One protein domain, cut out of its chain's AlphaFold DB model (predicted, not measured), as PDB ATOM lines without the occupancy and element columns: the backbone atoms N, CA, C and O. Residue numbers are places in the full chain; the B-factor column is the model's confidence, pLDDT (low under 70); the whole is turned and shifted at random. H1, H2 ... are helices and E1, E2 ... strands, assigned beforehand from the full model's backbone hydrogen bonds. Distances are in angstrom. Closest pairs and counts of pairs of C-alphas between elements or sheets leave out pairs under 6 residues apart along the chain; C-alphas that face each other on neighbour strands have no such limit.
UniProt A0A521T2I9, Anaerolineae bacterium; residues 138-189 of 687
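Overview. This is residues 138 to 189 of the 687 residues of a protein of Anaerolineae bacterium (UniProt A0A521T2I9). A small three-stranded sheet has the short helix H1 over one face, running along E1 and E2, while the long loop of residues 157 to 169 passes on the other side and brings the chain back to begin E3 beside E2. The 52 printed residues hold E1, E2, E3 and H1 in that order along the chain, and the sheet order E1, E2, E3 is mixed. The class is mixed, helices and strands, with under half of the residues in named elements. The whole is compact, with a radius of gyration of the C-alphas of 10.1 A, and flat, spanning 28 by 26 by 12 A.

Arrangement. E1, residues 141 to 144, and E2, residues 151 to 156, form a hairpin, antiparallel at 165 degrees; N 153 and O 143 are 2.9 A apart, within hydrogen-bond range. E3, residues 170 to 175, is parallel to E2 at 22 degrees, with N 154 and O 172 at 2.8 A, within hydrogen-bond range. E1 and E3 are the edge strands. H1, residues 179 to 186, is on the sheet at a height of 7.2 A, over E2 and only just over E1, where 3 of its 8 C-alphas fall. It runs along the strands, at 17 degrees to E2 on the local plane. The closest C-alphas of E2 and H1, those of Tyr 155 and Pro 179, are 4.9 A apart. In H1 every O i to N i+4 pair is within hydrogen-bond range.

Along the chain. E1 begins at C-alpha 141, (102.805, 118.549, 105.039), and is 10.9 A long. E2 measures 16.4 A and E3 16.6 A. H1, 10.6 A long, ends at C-alpha 186, (105.073, 129.199, 104.050).

Size, cuts and confidence. The C-alphas farthest apart, of Gly 161 and Ala 189, are 29.1 A apart. The printed part has no cut. The link from E2 to E3 is long, with 13 residues. Residues 138 to 139 have pLDDT under 70.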
ATOM      1  N   VAL A 138      97.516 110.610 110.749       47.19
ATOM      2  CA  VAL A 138      97.910 112.033 110.741       47.19
ATOM      3  C   VAL A 138      99.070 112.161 109.747       47.19
ATOM      4  O   VAL A 138     100.227 111.846 110.026       47.19
ATOM      5  N   ALA A 139      98.688 112.573 108.543       50.94
ATOM      6  CA  ALA A 139      99.540 112.839 107.399       50.94
ATOM      7  C   ALA A 139      99.839 114.336 107.347       50.94
ATOM      8  O   ALA A 139      98.906 115.130 107.180       50.94
ATOM      9  N   ASP A 140     101.109 114.729 107.435       74.56
ATOM     10  CA  ASP A 140     101.445 116.144 107.559       74.56
ATOM     11  C   ASP A 140     102.357 116.625 106.459       74.56
ATOM     12  O   ASP A 140     103.483 116.155 106.329       74.56
ATOM     13  N   PRO A 141     101.917 117.656 105.739       93.44
ATOM     14  CA  PRO A 141     102.805 118.549 105.039       93.44
ATOM     15  C   PRO A 141     103.634 119.343 106.048       93.44
ATOM     16  O   PRO A 141     103.100 120.159 106.810       93.44
ATOM     17  N   TRP A 142     104.947 119.135 106.055       95.62
ATOM     18  CA  TRP A 142     105.863 119.863 106.934       95.62
ATOM     19  C   TRP A 142     107.176 120.228 106.242       95.62
ATOM     20  O   TRP A 142     107.559 119.645 105.234       95.62
ATOM     21  N   PHE A 143     107.873 121.227 106.780       97.25
ATOM     22  CA  PHE A 143     109.231 121.592 106.364       97.25
ATOM     23  C   PHE A 143     110.055 122.063 107.571       97.25
ATOM     24  O   PHE A 143     109.502 122.419 108.616       97.25
ATOM     25  N   GLU A 144     111.383 122.062 107.446       96.75
ATOM     26  CA  GLU A 144     112.286 122.530 108.508       96.75
ATOM     27  C   GLU A 144     112.130 124.034 108.764       96.75
ATOM     28  O   GLU A 144     112.096 124.834 107.825       96.75
ATOM     29  N   ASP A 145     112.076 124.453 110.032       95.69
ATOM     30  CA  ASP A 145     111.998 125.878 110.359       95.69
ATOM     31  C   ASP A 145     113.305 126.584 109.931       95.69
ATOM     32  O   ASP A 145     114.381 126.286 110.464       95.69
ATOM     33  N   PRO A 146     113.252 127.571 109.014       93.00
ATOM     34  CA  PRO A 146     114.449 128.266 108.542       93.00
ATOM     35  C   PRO A 146     115.166 129.077 109.632       93.00
ATOM     36  O   PRO A 146     116.301 129.517 109.426       93.00
ATOM     37  N   LEU A 147     114.516 129.331 110.772       94.44
ATOM     38  CA  LEU A 147     115.103 130.026 111.917       94.44
ATOM     39  C   LEU A 147     115.735 129.069 112.936       94.44
ATOM     40  O   LEU A 147     116.648 129.486 113.657       94.44
ATOM     41  N   ASP A 148     115.269 127.821 112.999       95.56
ATOM     42  CA  ASP A 148     115.780 126.778 113.888       95.56
ATOM     43  C   ASP A 148     115.605 125.387 113.245       95.56
ATOM     44  O   ASP A 148     114.554 124.772 113.406       95.56
ATOM     45  N   PRO A 149     116.639 124.830 112.587       92.75
ATOM     46  CA  PRO A 149     116.543 123.545 111.885       92.75
ATOM     47  C   PRO A 149     116.359 122.337 112.822       92.75
ATOM     48  O   PRO A 149     116.272 121.204 112.365       92.75
ATOM     49  N   THR A 150     116.316 122.541 114.144       94.12
ATOM     50  CA  THR A 150     115.899 121.495 115.094       94.12
ATOM     51  C   THR A 150     114.380 121.428 115.279       94.12
ATOM     52  O   THR A 150     113.895 120.549 115.995       94.12
ATOM     53  N   GLN A 151     113.642 122.357 114.667       95.69
ATOM     54  CA  GLN A 151     112.191 122.476 114.698       95.69
ATOM     55  C   GLN A 151     111.610 122.307 113.290       95.69
ATOM     56  O   GLN A 151     112.271 122.594 112.291       95.69
ATOM     57  N   VAL A 152     110.341 121.913 113.218       96.06
ATOM     58  CA  VAL A 152     109.573 121.877 111.963       96.06
ATOM     59  C   VAL A 152     108.367 122.809 112.012       96.06
ATOM     60  O   VAL A 152     107.875 123.175 113.087       96.06
ATOM     61  N   ILE A 153     107.850 123.158 110.840       96.75
ATOM     62  CA  ILE A 153     106.562 123.827 110.674       96.75
ATOM     63  C   ILE A 153     105.654 122.886 109.881       96.75
ATOM     64  O   ILE A 153     105.928 122.604 108.718       96.75
ATOM     65  N   ALA A 154     104.585 122.413 110.520       95.88
ATOM     66  CA  ALA A 154     103.607 121.486 109.956       95.88
ATOM     67  C   ALA A 154     102.251 122.163 109.720       95.88
ATOM     68  O   ALA A 154     101.898 123.148 110.387       95.88
ATOM     69  N   TYR A 155     101.488 121.616 108.776       96.00
ATOM     70  CA  TYR A 155     100.150 122.069 108.409       96.00
ATOM     71  C   TYR A 155      99.180 120.894 108.359       96.00
ATOM     72  O   TYR A 155      99.490 119.881 107.753       96.00
ATOM     73  N   GLN A 156      97.997 121.034 108.957       89.81
ATOM     74  CA  GLN A 156      97.036 119.934 109.108       89.81
ATOM     75  C   GLN A 156      95.586 120.396 109.088       89.81
ATOM     76  O   GLN A 156      95.304 121.548 109.398       89.81
ATOM     77  N   SER A 157      94.644 119.487 108.852       87.06
ATOM     78  CA  SER A 157      93.215 119.758 109.062       87.06
ATOM     79  C   SER A 157      92.840 119.919 110.547       87.06
ATOM     80  O   SER A 157      91.945 120.709 110.857       87.06
ATOM     81  N   ASP A 158      93.547 119.244 111.462       87.81
ATOM     82  CA  ASP A 158      93.410 119.373 112.920       87.81
ATOM     83  C   ASP A 158      94.726 119.051 113.645       87.81
ATOM     84  O   ASP A 158      95.169 117.914 113.634       87.81
ATOM     85  N   CYS A 159      95.292 120.037 114.353       89.25
ATOM     86  CA  CYS A 159      96.536 119.919 115.131       89.25
ATOM     87  C   CYS A 159      96.401 119.226 116.494       89.25
ATOM     88  O   CYS A 159      97.330 119.260 117.310       89.25
ATOM     89  N   THR A 160      95.238 118.666 116.809       87.38
ATOM     90  CA  THR A 160      95.021 117.965 118.073       87.38
ATOM     91  C   THR A 160      95.848 116.682 118.103       87.38
ATOM     92  O   THR A 160      95.712 115.832 117.240       87.38
ATOM     93  N   GLY A 161      96.716 116.539 119.108       82.50
ATOM     94  CA  GLY A 161      97.553 115.342 119.252       82.50
ATOM     95  C   GLY A 161      98.813 115.327 118.383       82.50
ATOM     96  O   GLY A 161      99.619 114.417 118.541       82.50
ATOM     97  N   TRP A 162      99.038 116.352 117.552       88.06
ATOM     98  CA  TRP A 162     100.219 116.419 116.695       88.06
ATOM     99  C   TRP A 162     101.533 116.339 117.476       88.06
ATOM    100  O   TRP A 162     101.738 117.035 118.482       88.06
ATOM    101  N   THR A 163     102.461 115.547 116.947       88.75
ATOM    102  CA  THR A 163     103.840 115.453 117.417       88.75
ATOM    103  C   THR A 163     104.811 115.691 116.267       88.75
ATOM    104  O   THR A 163     104.541 115.243 115.157       88.75
ATOM    105  N   PRO A 164     105.954 116.353 116.516       89.56
ATOM    106  CA  PRO A 164     106.952 116.576 115.478       89.56
ATOM    107  C   PRO A 164     107.497 115.245 114.926       89.56
ATOM    108  O   PRO A 164     107.598 114.278 115.690       89.56
ATOM    109  N   PRO A 165     107.916 115.210 113.647       88.94
ATOM    110  CA  PRO A 165     108.543 114.044 113.041       88.94
ATOM    111  C   PRO A 165     109.772 113.570 113.820       88.94
ATOM    112  O   PRO A 165     110.467 114.348 114.491       88.94
ATOM    113  N   ALA A 166     110.064 112.274 113.709       86.06
ATOM    114  CA  ALA A 166     111.197 111.664 114.386       86.06
ATOM    115  C   ALA A 166     112.512 112.377 114.024       86.06
ATOM    116  O   ALA A 166     112.807 112.635 112.862       86.06
ATOM    117  N   GLY A 167     113.323 112.679 115.040       88.12
ATOM    118  CA  GLY A 167     114.596 113.388 114.872       88.12
ATOM    119  C   GLY A 167     114.534 114.897 115.124       88.12
ATOM    120  O   GLY A 167     115.587 115.495 115.352       88.12
ATOM    121  N   TYR A 168     113.342 115.497 115.202       90.75
ATOM    122  CA  TYR A 168     113.177 116.918 115.525       90.75
ATOM    123  C   TYR A 168     112.823 117.134 117.001       90.75
ATOM    124  O   TYR A 168     112.114 116.351 117.633       90.75
ATOM    125  N   ALA A 169     113.354 118.211 117.587       88.69
ATOM    126  CA  ALA A 169     113.196 118.522 119.010       88.69
ATOM    127  C   ALA A 169     111.819 119.123 119.347       88.69
ATOM    128  O   ALA A 169     111.477 119.273 120.523       88.69
ATOM    129  N   GLY A 170     111.061 119.520 118.327       91.88
ATOM    130  CA  GLY A 170     109.783 120.205 118.441       91.88
ATOM    131  C   GLY A 170     109.297 120.702 117.082       91.88
ATOM    132  O   GLY A 170     109.901 120.436 116.045       91.88
ATOM    133  N   GLY A 171     108.211 121.463 117.100       92.19
ATOM    134  CA  GLY A 171     107.788 122.245 115.955       92.19
ATOM    135  C   GLY A 171     106.482 122.977 116.220       92.19
ATOM    136  O   GLY A 171     105.946 122.952 117.332       92.19
ATOM    137  N   THR A 172     105.983 123.651 115.192       94.31
ATOM    138  CA  THR A 172     104.683 124.321 115.216       94.31
ATOM    139  C   THR A 172     103.746 123.630 114.242       94.31
ATOM    140  O   THR A 172     104.058 123.565 113.059       94.31
ATOM    141  N   CYS A 173     102.580 123.194 114.716       94.50
ATOM    142  CA  CYS A 173     101.486 122.763 113.850       94.50
ATOM    143  C   CYS A 173     100.495 123.906 113.626       94.50
ATOM    144  O   CYS A 173     100.092 124.592 114.573       94.50
ATOM    145  N   ASN A 174     100.091 124.102 112.373       95.81
ATOM    146  CA  ASN A 174      99.110 125.095 111.958       95.81
ATOM    147  C   ASN A 174      97.907 124.416 111.300       95.81
ATOM    148  O   ASN A 174      98.062 123.568 110.430       95.81
ATOM    149  N   VAL A 175      96.695 124.844 111.657       94.12
ATOM    150  CA  VAL A 175      95.475 124.294 111.055       94.12
ATOM    151  C   VAL A 175      95.188 124.950 109.697       94.12
ATOM    152  O   VAL A 175      95.136 126.178 109.599       94.12
ATOM    153  N   SER A 176      94.967 124.142 108.663       94.50
ATOM    154  CA  SER A 176      94.628 124.513 107.290       94.50
ATOM    155  C   SER A 176      93.707 123.465 106.657       94.50
ATOM    156  O   SER A 176      93.924 122.270 106.796       94.50
ATOM    157  N   ALA A 177      92.705 123.916 105.897       91.50
ATOM    158  CA  ALA A 177      91.859 123.028 105.092       91.50
ATOM    159  C   ALA A 177      92.536 122.555 103.787       91.50
ATOM    160  O   ALA A 177      92.030 121.651 103.137       91.50
ATOM    161  N   THR A 178      93.650 123.187 103.407       94.31
ATOM    162  CA  THR A 178      94.516 122.817 102.272       94.31
ATOM    163  C   THR A 178      95.953 122.765 102.795       94.31
ATOM    164  O   THR A 178      96.683 123.769 102.708       94.31
ATOM    165  N   PRO A 179      96.309 121.717 103.550       95.94
ATOM    166  CA  PRO A 179      97.573 121.662 104.268       95.94
ATOM    167  C   PRO A 179      98.799 121.686 103.343       95.94
ATOM    168  O   PRO A 179      99.753 122.386 103.690       95.94
ATOM    169  N   ILE A 180      98.778 121.061 102.154       97.75
ATOM    170  CA  ILE A 180      99.961 121.055 101.266       97.75
ATOM    171  C   ILE A 180     100.200 122.459 100.718       97.75
ATOM    172  O   ILE A 180     101.289 123.014 100.875       97.75
ATOM    173  N   GLN A 181      99.169 123.099 100.159       97.94
ATOM    174  CA  GLN A 181      99.293 124.471  99.668       97.94
ATOM    175  C   GLN A 181      99.747 125.446 100.767       97.94
ATOM    176  O   GLN A 181     100.516 126.372 100.498       97.94
ATOM    177  N   ALA A 182      99.284 125.273 102.009       97.94
ATOM    178  CA  ALA A 182      99.692 126.127 103.122       97.94
ATOM    179  C   ALA A 182     101.169 125.927 103.500       97.94
ATOM    180  O   ALA A 182     101.873 126.924 103.696       97.94
ATOM    181  N   ALA A 183     101.643 124.677 103.526       98.00
ATOM    182  CA  ALA A 183     103.051 124.353 103.730       98.00
ATOM    183  C   ALA A 183     103.925 124.950 102.622       98.00
ATOM    184  O   ALA A 183     104.867 125.684 102.916       98.00
ATOM    185  N   ILE A 184     103.548 124.754 101.356       98.38
ATOM    186  CA  ILE A 184     104.253 125.318 100.197       98.38
ATOM    187  C   ILE A 184     104.307 126.839 100.284       98.38
ATOM    188  O   ILE A 184     105.373 127.421 100.114       98.38
ATOM    189  N   ASN A 185     103.199 127.509 100.602       98.06
ATOM    190  CA  ASN A 185     103.170 128.968 100.720       98.06
ATOM    191  C   ASN A 185     104.146 129.486 101.785       98.06
ATOM    192  O   ASN A 185     104.809 130.501 101.562       98.06
ATOM    193  N   ALA A 186     104.240 128.797 102.923       97.56
ATOM    194  CA  ALA A 186     105.073 129.199 104.050       97.56
ATOM    195  C   ALA A 186     106.549 128.808 103.908       97.56
ATOM    196  O   ALA A 186     107.410 129.524 104.427       97.56
ATOM    197  N   ALA A 187     106.845 127.720 103.198       97.75
ATOM    198  CA  ALA A 187     108.200 127.241 102.985       97.75
ATOM    199  C   ALA A 187     109.051 128.284 102.231       97.75
ATOM    200  O   ALA A 187     108.562 128.939 101.301       97.75
ATOM    201  N   PRO A 188     110.325 128.495 102.599       97.31
ATOM    202  CA  PRO A 188     111.220 129.322 101.797       97.31
ATOM    203  C   PRO A 188     111.515 128.650 100.444       97.31
ATOM    204  O   PRO A 188     111.418 127.434 100.313       97.31
ATOM    205  N   ALA A 189     111.883 129.437  99.429       97.69
ATOM    206  CA  ALA A 189     112.317 128.879  98.146       97.69
ATOM    207  C   ALA A 189     113.547 127.970  98.338       97.69
ATOM    208  O   ALA A 189     114.463 128.320  99.086       97.69
TER     209      ALA A 189